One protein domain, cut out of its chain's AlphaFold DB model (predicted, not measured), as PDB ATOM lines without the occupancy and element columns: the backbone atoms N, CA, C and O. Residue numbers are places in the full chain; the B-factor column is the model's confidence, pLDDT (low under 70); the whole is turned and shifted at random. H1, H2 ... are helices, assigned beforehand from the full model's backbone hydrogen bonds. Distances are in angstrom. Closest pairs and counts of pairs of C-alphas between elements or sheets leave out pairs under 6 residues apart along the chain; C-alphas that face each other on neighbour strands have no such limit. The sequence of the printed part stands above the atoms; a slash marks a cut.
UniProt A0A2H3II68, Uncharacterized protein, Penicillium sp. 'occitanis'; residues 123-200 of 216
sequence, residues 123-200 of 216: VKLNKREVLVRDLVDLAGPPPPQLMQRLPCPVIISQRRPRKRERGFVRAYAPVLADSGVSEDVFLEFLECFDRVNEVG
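Overview. This is residues 123 to 200 of the 216 residues of an uncharacterized protein of Penicillium sp. 'occitanis' (UniProt A0A2H3II68). Two helices, H1 and H2, lie side by side as a helical hairpin, and the long link between them makes a narrow loop that runs out and folds back on the side of H2 away from H1. The printed part has 78 residues with two named helices, H1 then H2, and no named strand; the class is all helix, though just 32 residues are in named elements, under half. It is only just loose, close to compact, with a radius of gyration of the C-alphas of 14.2 A and spans of 42 by 29 by 17 A.

Along the chain. H1, residues 123 to 139, begins with C-alpha 123 at (209.943, 174.581, 171.397) and is 24.5 A long from first to last C-alpha. H2, residues 183 to 197, is 20.9 A long and ends with C-alpha 197 at (203.546, 172.035, 158.108).

Arrangement. H1 and H2 touch, closest at the C-alphas of Ala 139 and Val 185, 5.9 A apart. They run opposite ways at a shallow tilt of 7 degrees. In both, every O i to N i+4 pair is within hydrogen-bond range.

Size, cuts and confidence. The C-alphas farthest apart, of Pro 144 and Arg 162, are 44.7 A apart. The printed part has no cut; residues 140 to 182 form a long link. Residues 145 to 146, 161 to 166 and 198 to 200 have pLDDT under 70.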
ATOM      1  N   VAL A 123     211.070 173.630 171.509       79.44
ATOM      2  CA  VAL A 123     209.943 174.581 171.397       79.44
ATOM      3  C   VAL A 123     208.901 174.070 170.397       79.44
ATOM      4  O   VAL A 123     207.703 174.145 170.668       79.44
ATOM      5  N   LYS A 124     209.341 173.454 169.292       78.81
ATOM      6  CA  LYS A 124     208.457 172.785 168.321       78.81
ATOM      7  C   LYS A 124     207.791 171.554 168.932       78.81
ATOM      8  O   LYS A 124     206.607 171.323 168.688       78.81
ATOM      9  N   LEU A 125     208.516 170.802 169.767       81.62
ATOM     10  CA  LEU A 125     207.947 169.672 170.504       81.62
ATOM     11  C   LEU A 125     206.859 170.149 171.478       81.62
ATOM     12  O   LEU A 125     205.764 169.600 171.470       81.62
ATOM     13  N   ASN A 126     207.101 171.231 172.223       86.56
ATOM     14  CA  ASN A 126     206.101 171.818 173.116       86.56
ATOM     15  C   ASN A 126     204.856 172.304 172.348       86.56
ATOM     16  O   ASN A 126     203.735 172.014 172.761       86.56
ATOM     17  N   LYS A 127     205.027 172.993 171.208       84.25
ATOM     18  CA  LYS A 127     203.903 173.452 170.367       84.25
ATOM     19  C   LYS A 127     203.045 172.296 169.850       84.25
ATOM     20  O   LYS A 127     201.825 172.358 169.974       84.25
ATOM     21  N   ARG A 128     203.655 171.222 169.325       85.62
ATOM     22  CA  ARG A 128     202.899 170.040 168.858       85.62
ATOM     23  C   ARG A 128     202.125 169.377 170.010       85.62
ATOM     24  O   ARG A 128     201.055 168.831 169.788       85.62
ATOM     25  N   GLU A 129     202.664 169.416 171.230       89.62
ATOM     26  CA  GLU A 129     202.083 168.768 172.411       89.62
ATOM     27  C   GLU A 129     200.934 169.574 173.018       89.62
ATOM     28  O   GLU A 129     200.042 168.976 173.612       89.62
ATOM     29  N   VAL A 130     200.911 170.896 172.820       89.75
ATOM     30  CA  VAL A 130     199.721 171.729 173.056       89.75
ATOM     31  C   VAL A 130     198.631 171.370 172.044       89.75
ATOM     32  O   VAL A 130     197.583 170.888 172.454       89.75
ATOM     33  N   LEU A 131     198.917 171.430 170.736       89.81
ATOM     34  CA  LEU A 131     197.928 171.115 169.689       89.81
ATOM     35  C   LEU A 131     197.342 169.693 169.812       89.81
ATOM     36  O   LEU A 131     196.165 169.479 169.541       89.81
ATOM     37  N   VAL A 132     198.141 168.709 170.241       90.56
ATOM     38  CA  VAL A 132     197.660 167.341 170.511       90.56
ATOM     39  C   VAL A 132     196.736 167.276 171.734       90.56
ATOM     40  O   VAL A 132     195.816 166.464 171.729       90.56
ATOM     41  N   ARG A 133     196.940 168.107 172.765       92.38
ATOM     42  CA  ARG A 133     196.011 168.195 173.907       92.38
ATOM     43  C   ARG A 133     194.710 168.862 173.495       92.38
ATOM     44  O   ARG A 133     193.664 168.272 173.721       92.38
ATOM     45  N   ASP A 134     194.788 170.002 172.814       91.44
ATOM     46  CA  ASP A 134     193.618 170.764 172.372       91.44
ATOM     47  C   ASP A 134     192.680 169.896 171.503       91.44
ATOM     48  O   ASP A 134     191.465 169.896 171.690       91.44
ATOM     49  N   LEU A 135     193.246 169.069 170.610       91.50
ATOM     50  CA  LEU A 135     192.496 168.105 169.793       91.50
ATOM     51  C   LEU A 135     191.903 166.930 170.593       91.50
ATOM     52  O   LEU A 135     190.841 166.427 170.230       91.50
ATOM     53  N   VAL A 136     192.568 166.472 171.659       91.44
ATOM     54  CA  VAL A 136     192.048 165.411 172.544       91.44
ATOM     55  C   VAL A 136     190.933 165.947 173.443       91.44
ATOM     56  O   VAL A 136     189.924 165.268 173.620       91.44
ATOM     57  N   ASP A 137     191.071 167.168 173.954       91.75
ATOM     58  CA  ASP A 137     190.040 167.831 174.756       91.75
ATOM     59  C   ASP A 137     188.796 168.156 173.902       91.75
ATOM     60  O   ASP A 137     187.673 168.000 174.384       91.75
ATOM     61  N   LEU A 138     188.976 168.506 172.618       92.06
ATOM     62  CA  LEU A 138     187.888 168.653 171.639       92.06
ATOM     63  C   LEU A 138     187.196 167.315 171.317       92.06
ATOM     64  O   LEU A 138     185.972 167.269 171.232       92.06
ATOM     65  N   ALA A 139     187.958 166.225 171.167       89.19
ATOM     66  CA  ALA A 139     187.405 164.885 170.936       89.19
ATOM     67  C   ALA A 139     186.678 164.303 172.163       89.19
ATOM     68  O   ALA A 139     185.804 163.445 172.023       89.19
ATOM     69  N   GLY A 140     187.023 164.779 173.360       88.31
ATOM     70  CA  GLY A 140     186.401 164.380 174.614       88.31
ATOM     71  C   GLY A 140     186.718 162.939 175.043       88.31
ATOM     72  O   GLY A 140     187.633 162.289 174.527       88.31
ATOM     73  N   PRO A 141     185.987 162.409 176.042       84.88
ATOM     74  CA  PRO A 141     186.198 161.050 176.527       84.88
ATOM     75  C   PRO A 141     185.881 160.012 175.437       84.88
ATOM     76  O   PRO A 141     184.809 160.093 174.830       84.88
ATOM     77  N   PRO A 142     186.735 158.991 175.221       73.75
ATOM     78  CA  PRO A 142     186.462 157.958 174.229       73.75
ATOM     79  C   PRO A 142     185.142 157.239 174.563       73.75
ATOM     80  O   PRO A 142     184.935 156.850 175.720       73.75
ATOM     81  N   PRO A 143     184.233 157.054 173.587       72.88
ATOM     82  CA  PRO A 143     182.929 156.459 173.840       72.88
ATOM     83  C   PRO A 143     183.077 155.021 174.365       72.88
ATOM     84  O   PRO A 143     183.951 154.285 173.907       72.88
ATOM     85  N   PRO A 144     182.197 154.557 175.274       71.25
ATOM     86  CA  PRO A 144     182.303 153.245 175.928       71.25
ATOM     87  C   PRO A 144     181.935 152.059 175.010       71.25
ATOM     88  O   PRO A 144     181.538 150.997 175.488       71.25
ATOM     89  N   GLN A 145     182.006 152.242 173.692       65.50
ATOM     90  CA  GLN A 145     181.600 151.274 172.677       65.50
ATOM     91  C   GLN A 145     182.816 150.775 171.892       65.50
ATOM     92  O   GLN A 145     183.862 151.420 171.849       65.50
ATOM     93  N   LEU A 146     182.679 149.610 171.255       65.50
ATOM     94  CA  LEU A 146     183.733 149.026 170.427       65.50
ATOM     95  C   LEU A 146     183.856 149.808 169.107       65.50
ATOM     96  O   LEU A 146     183.255 149.424 168.106       65.50
ATOM     97  N   MET A 147     184.622 150.905 169.128       72.81
ATOM     98  CA  MET A 147     184.944 151.725 167.952       72.81
ATOM     99  C   MET A 147     185.408 150.820 166.807       72.81
ATOM    100  O   MET A 147     186.356 150.041 166.963       72.81
ATOM    101  N   GLN A 148     184.735 150.893 165.657       82.31
ATOM    102  CA  GLN A 148     185.093 150.037 164.532       82.31
ATOM    103  C   GLN A 148     186.421 150.514 163.952       82.31
ATOM    104  O   GLN A 148     186.641 151.710 163.767       82.31
ATOM    105  N   ARG A 149     187.337 149.588 163.659       88.44
ATOM    106  CA  ARG A 149     188.576 149.939 162.956       88.44
ATOM    107  C   ARG A 149     188.230 150.277 161.509       88.44
ATOM    108  O   ARG A 149     187.529 149.493 160.874       88.44
ATOM    109  N   LEU A 150     188.761 151.389 160.996       89.88
ATOM    110  CA  LEU A 150     188.573 151.792 159.600       89.88
ATOM    111  C   LEU A 150     188.856 150.611 158.646       89.88
ATOM    112  O   LEU A 150     189.938 150.016 158.736       89.88
ATOM    113  N   PRO A 151     187.927 150.264 157.733       89.38
ATOM    114  CA  PRO A 151     188.086 149.120 156.830       89.38
ATOM    115  C   PRO A 151     189.130 149.374 155.731       89.38
ATOM    116  O   PRO A 151     189.654 148.436 155.133       89.38
ATOM    117  N   CYS A 152     189.441 150.642 155.467       90.31
ATOM    118  CA  CYS A 152     190.409 151.117 154.488       90.31
ATOM    119  C   CYS A 152     191.076 152.415 154.994       90.31
ATOM    120  O   CYS A 152     190.521 153.088 155.866       90.31
ATOM    121  N   PRO A 153     192.264 152.791 154.485       92.62
ATOM    122  CA  PRO A 153     192.854 154.092 154.791       92.62
ATOM    123  C   PRO A 153     192.038 155.226 154.155       92.62
ATOM    124  O   PRO A 153     191.677 155.153 152.980       92.62
ATOM    125  N   VAL A 154     191.812 156.305 154.906       92.44
ATOM    126  CA  VAL A 154     191.284 157.561 154.354       92.44
ATOM    127  C   VAL A 154     192.420 158.283 153.627       92.44
ATOM    128  O   VAL A 154     193.467 158.552 154.214       92.44
ATOM    129  N   ILE A 155     192.222 158.576 152.341       92.44
ATOM    130  CA  ILE A 155     193.165 159.334 151.512       92.44
ATOM    131  C   ILE A 155     192.657 160.771 151.418       92.44
ATOM    132  O   ILE A 155     191.508 160.991 151.042       92.44
ATOM    133  N   ILE A 156     193.519 161.737 151.733       89.44
ATOM    134  CA  ILE A 156     193.199 163.166 151.709       89.44
ATOM    135  C   ILE A 156     194.054 163.818 150.621       89.44
ATOM    136  O   ILE A 156     195.275 163.644 150.595       89.44
ATOM    137  N   SER A 157     193.425 164.544 149.700       88.44
ATOM    138  CA  SER A 157     194.117 165.269 148.631       88.44
ATOM    139  C   SER A 157     194.866 166.487 149.178       88.44
ATOM    140  O   SER A 157     194.377 167.210 150.043       88.44
ATOM    141  N   GLN A 158     196.064 166.737 148.648       85.81
ATOM    142  CA  GLN A 158     196.817 167.959 148.929       85.81
ATOM    143  C   GLN A 158     196.231 169.134 148.126       85.81
ATOM    144  O   GLN A 158     195.898 168.969 146.950       85.81
ATOM    145  N   ARG A 159     196.149 170.327 148.730       80.75
ATOM    146  CA  ARG A 159     195.757 171.566 148.037       80.75
ATOM    147  C   ARG A 159     196.769 171.932 146.946       80.75
ATOM    148  O   ARG A 159     197.960 171.619 147.027       80.75
ATOM    149  N   ARG A 160     196.270 172.586 145.896       73.88
ATOM    150  CA  ARG A 160     196.936 172.795 144.602       73.88
ATOM    151  C   ARG A 160     198.339 173.434 144.720       73.88
ATOM    152  O   ARG A 160     198.425 174.632 144.986       73.88
ATOM    153  N   PRO A 161     199.444 172.736 144.367       68.69
ATOM    154  CA  PRO A 161     200.825 173.231 144.537       68.69
ATOM    155  C   PRO A 161     201.241 174.506 143.768       68.69
ATOM    156  O   PRO A 161     202.415 174.877 143.810       68.69
ATOM    157  N   ARG A 162     200.325 175.139 143.020       61.41
ATOM    158  CA  ARG A 162     200.544 176.376 142.243       61.41
ATOM    159  C   ARG A 162     199.960 177.632 142.897       61.41
ATOM    160  O   ARG A 162     200.471 178.719 142.634       61.41
ATOM    161  N   LYS A 163     198.915 177.505 143.722       57.62
ATOM    162  CA  LYS A 163     198.388 178.610 144.539       57.62
ATOM    163  C   LYS A 163     199.247 178.719 145.813       57.62
ATOM    164  O   LYS A 163     200.037 177.824 146.112       57.62
ATOM    165  N   ARG A 164     199.204 179.863 146.509       56.03
ATOM    166  CA  ARG A 164     200.157 180.154 147.606       56.03
ATOM    167  C   ARG A 164     199.862 179.395 148.900       56.03
ATOM    168  O   ARG A 164     200.785 179.172 149.678       56.03
ATOM    169  N   GLU A 165     198.614 178.997 149.101       64.31
ATOM    170  CA  GLU A 165     198.182 178.211 150.252       64.31
ATOM    171  C   GLU A 165     198.560 176.739 150.054       64.31
ATOM    172  O   GLU A 165     198.081 176.065 149.140       64.31
ATOM    173  N   ARG A 166     199.446 176.241 150.919       68.50
ATOM    174  CA  ARG A 166     199.691 174.804 151.075       68.50
ATOM    175  C   ARG A 166     198.660 174.243 152.049       68.50
ATOM    176  O   ARG A 166     198.141 174.979 152.875       68.50
ATOM    177  N   GLY A 167     198.397 172.945 151.958       83.06
ATOM    178  CA  GLY A 167     197.594 172.243 152.951       83.06
ATOM    179  C   GLY A 167     196.877 171.029 152.387       83.06
ATOM    180  O   GLY A 167     197.256 170.534 151.317       83.06
ATOM    181  N   PHE A 168     195.820 170.585 153.061       87.25
ATOM    182  CA  PHE A 168     194.956 169.482 152.629       87.25
ATOM    183  C   PHE A 168     193.526 169.942 152.311       87.25
ATOM    184  O   PHE A 168     193.039 170.941 152.837       87.25
ATOM    185  N   VAL A 169     192.856 169.235 151.397       87.88
ATOM    186  CA  VAL A 169     191.450 169.503 151.062       87.88
ATOM    187  C   VAL A 169     190.585 169.164 152.271       87.88
ATOM    188  O   VAL A 169     190.680 168.074 152.838       87.88
ATOM    189  N   ARG A 170     189.731 170.109 152.674       88.31
ATOM    190  CA  ARG A 170     188.971 170.065 153.931       88.31
ATOM    191  C   ARG A 170     187.678 169.251 153.818       88.31
ATOM    192  O   ARG A 170     186.603 169.724 154.173       88.31
ATOM    193  N   ALA A 171     187.794 168.027 153.313       90.06
ATOM    194  CA  ALA A 171     186.688 167.092 153.140       90.06
ATOM    195  C   ALA A 171     186.701 166.021 154.242       90.06
ATOM    196  O   ALA A 171     187.665 165.266 154.376       90.06
ATOM    197  N   TYR A 172     185.617 165.932 155.011       94.81
ATOM    198  CA  TYR A 172     185.412 164.863 155.985       94.81
ATOM    199  C   TYR A 172     184.914 163.579 155.301       94.81
ATOM    200  O   TYR A 172     184.078 163.621 154.400       94.81
ATOM    201  N   ALA A 173     185.424 162.424 155.736       93.38
ATOM    202  CA  ALA A 173     185.023 161.114 155.230       93.38
ATOM    203  C   ALA A 173     184.047 160.447 156.223       93.38
ATOM    204  O   ALA A 173     184.495 160.050 157.297       93.38
ATOM    205  N   PRO A 174     182.751 160.248 155.896       92.12
ATOM    206  CA  PRO A 174     181.742 159.809 156.873       92.12
ATOM    207  C   PRO A 174     182.051 158.505 157.626       92.12
ATOM    208  O   PRO A 174     181.633 158.356 158.769       92.12
ATOM    209  N   VAL A 175     182.836 157.597 157.032       91.50
ATOM    210  CA  VAL A 175     183.316 156.346 157.662       91.50
ATOM    211  C   VAL A 175     184.169 156.572 158.927       91.50
ATOM    212  O   VAL A 175     184.322 155.666 159.742       91.50
ATOM    213  N   LEU A 176     184.699 157.783 159.131       92.06
ATOM    214  CA  LEU A 176     185.387 158.183 160.363       92.06
ATOM    215  C   LEU A 176     184.450 158.189 161.586       92.06
ATOM    216  O   LEU A 176     184.912 157.914 162.696       92.06
ATOM    217  N   ALA A 177     183.141 158.400 161.388       91.06
ATOM    218  CA  ALA A 177     182.150 158.421 162.465       91.06
ATOM    219  C   ALA A 177     182.002 157.051 163.150       91.06
ATOM    220  O   ALA A 177     181.910 156.985 164.374       91.06
ATOM    221  N   ASP A 178     182.059 155.953 162.387       89.06
ATOM    222  CA  ASP A 178     182.001 154.578 162.917       89.06
ATOM    223  C   ASP A 178     183.275 154.196 163.700       89.06
ATOM    224  O   ASP A 178     183.259 153.333 164.585       89.06
ATOM    225  N   SER A 179     184.382 154.883 163.402       89.00
ATOM    226  CA  SER A 179     185.623 154.879 164.182       89.00
ATOM    227  C   SER A 179     185.652 155.934 165.294       89.00
ATOM    228  O   SER A 179     186.678 156.067 165.955       89.00
ATOM    229  N   GLY A 180     184.555 156.664 165.525       88.94
ATOM    230  CA  GLY A 180     184.411 157.648 166.597       88.94
ATOM    231  C   GLY A 180     185.290 158.895 166.465       88.94
ATOM    232  O   GLY A 180     185.594 159.516 167.478       88.94
ATOM    233  N   VAL A 181     185.701 159.260 165.248       91.19
ATOM    234  CA  VAL A 181     186.331 160.554 164.944       91.19
ATOM    235  C   VAL A 181     185.271 161.438 164.293       91.19
ATOM    236  O   VAL A 181     184.813 161.126 163.198       91.19
ATOM    237  N   SER A 182     184.860 162.513 164.965       92.88
ATOM    238  CA  SER A 182     183.837 163.439 164.467       92.88
ATOM    239  C   SER A 182     184.383 164.443 163.442       92.88
ATOM    240  O   SER A 182     185.594 164.631 163.297       92.88
ATOM    241  N   GLU A 183     183.474 165.076 162.698       94.56
ATOM    242  CA  GLU A 183     183.809 166.006 161.612       94.56
ATOM    243  C   GLU A 183     184.561 167.250 162.098       94.56
ATOM    244  O   GLU A 183     185.552 167.645 161.491       94.56
ATOM    245  N   ASP A 184     184.136 167.836 163.214       94.38
ATOM    246  CA  ASP A 184     184.783 168.983 163.856       94.38
ATOM    247  C   ASP A 184     186.221 168.667 164.296       94.38
ATOM    248  O   ASP A 184     187.153 169.359 163.888       94.38
ATOM    249  N   VAL A 185     186.420 167.568 165.028       94.56
ATOM    250  CA  VAL A 185     187.739 167.073 165.459       94.56
ATOM    251  C   VAL A 185     188.656 166.822 164.261       94.56
ATOM    252  O   VAL A 185     189.827 167.200 164.283       94.56
ATOM    253  N   PHE A 186     188.140 166.201 163.198       94.75
ATOM    254  CA  PHE A 186     188.916 165.919 161.992       94.75
ATOM    255  C   PHE A 186     189.286 167.195 161.223       94.75
ATOM    256  O   PHE A 186     190.422 167.337 160.767       94.75
ATOM    257  N   LEU A 187     188.354 168.139 161.085       93.25
ATOM    258  CA  LEU A 187     188.581 169.386 160.355       93.25
ATOM    259  C   LEU A 187     189.461 170.380 161.126       93.25
ATOM    260  O   LEU A 187     190.180 171.136 160.465       93.25
ATOM    261  N   GLU A 188     189.446 170.362 162.462       93.88
ATOM    262  CA  GLU A 188     190.400 171.090 163.314       93.88
ATOM    263  C   GLU A 188     191.779 170.416 163.291       93.88
ATOM    264  O   GLU A 188     192.796 171.099 163.188       93.88
ATOM    265  N   PHE A 189     191.843 169.076 163.283       93.12
ATOM    266  CA  PHE A 189     193.102 168.346 163.094       93.12
ATOM    267  C   PHE A 189     193.802 168.753 161.791       93.12
ATOM    268  O   PHE A 189     195.014 168.960 161.807       93.12
ATOM    269  N   LEU A 190     193.065 168.934 160.688       91.31
ATOM    270  CA  LEU A 190     193.645 169.428 159.434       91.31
ATOM    271  C   LEU A 190     194.161 170.871 159.551       91.31
ATOM    272  O   LEU A 190     195.268 171.136 159.093       91.31
ATOM    273  N   GLU A 191     193.443 171.780 160.222       89.19
ATOM    274  CA  GLU A 191     193.962 173.135 160.483       89.19
ATOM    275  C   GLU A 191     195.212 173.106 161.379       89.19
ATOM    276  O   GLU A 191     196.184 173.814 161.123       89.19
ATOM    277  N   CYS A 192     195.243 172.277 162.427       88.62
ATOM    278  CA  CYS A 192     196.432 172.053 163.257       88.62
ATOM    279  C   CYS A 192     197.607 171.503 162.439       88.62
ATOM    280  O   CYS A 192     198.740 171.958 162.598       88.62
ATOM    281  N   PHE A 193     197.347 170.539 161.556       86.75
ATOM    282  CA  PHE A 193     198.369 169.897 160.739       86.75
ATOM    283  C   PHE A 193     198.949 170.861 159.701       86.75
ATOM    284  O   PHE A 193     200.170 170.933 159.560       86.75
ATOM    285  N   ASP A 194     198.116 171.653 159.028       84.81
ATOM    286  CA  ASP A 194     198.582 172.638 158.050       84.81
ATOM    287  C   ASP A 194     199.381 173.764 158.731       84.81
ATOM    288  O   ASP A 194     200.521 174.010 158.330       84.81
ATOM    289  N   ARG A 195     198.895 174.319 159.856       82.44
ATOM    290  CA  ARG A 195     199.624 175.317 160.675       82.44
ATOM    291  C   ARG A 195     201.017 174.841 161.125       82.44
ATOM    292  O   ARG A 195     201.939 175.647 161.226       82.44
ATOM    293  N   VAL A 196     201.204 173.542 161.381       79.50
ATOM    294  CA  VAL A 196     202.523 172.963 161.717       79.50
ATOM    295  C   VAL A 196     203.398 172.753 160.472       79.50
ATOM    296  O   VAL A 196     204.612 172.960 160.533       79.50
ATOM    297  N   ASN A 197     202.813 172.361 159.338       75.69
ATOM    298  CA  ASN A 197     203.546 172.035 158.108       75.69
ATOM    299  C   ASN A 197     203.905 173.252 157.233       75.69
ATOM    300  O   ASN A 197     204.784 173.139 156.373       75.69
ATOM    301  N   GLU A 198     203.290 174.418 157.449       68.75
ATOM    302  CA  GLU A 198     203.687 175.680 156.805       68.75
ATOM    303  C   GLU A 198     205.162 176.043 157.072       68.75
ATOM    304  O   GLU A 198     205.836 176.609 156.206       68.75
ATOM    305  N   VAL A 199     205.712 175.633 158.222       59.44
ATOM    306  CA  VAL A 199     207.092 175.921 158.661       59.44
ATOM    307  C   VAL A 199     208.102 174.878 158.124       59.44
ATOM    308  O   VAL A 199     208.951 174.357 158.848       59.44
ATOM    309  N   GLY A 200     208.011 174.546 156.827       53.16
ATOM    310  CA  GLY A 200     208.786 173.479 156.162       53.16
ATOM    311  C   GLY A 200     209.800 173.964 155.097       53.16
ATOM    312  O   GLY A 200     209.425 174.687 154.171       53.16
TER     313      GLY A 200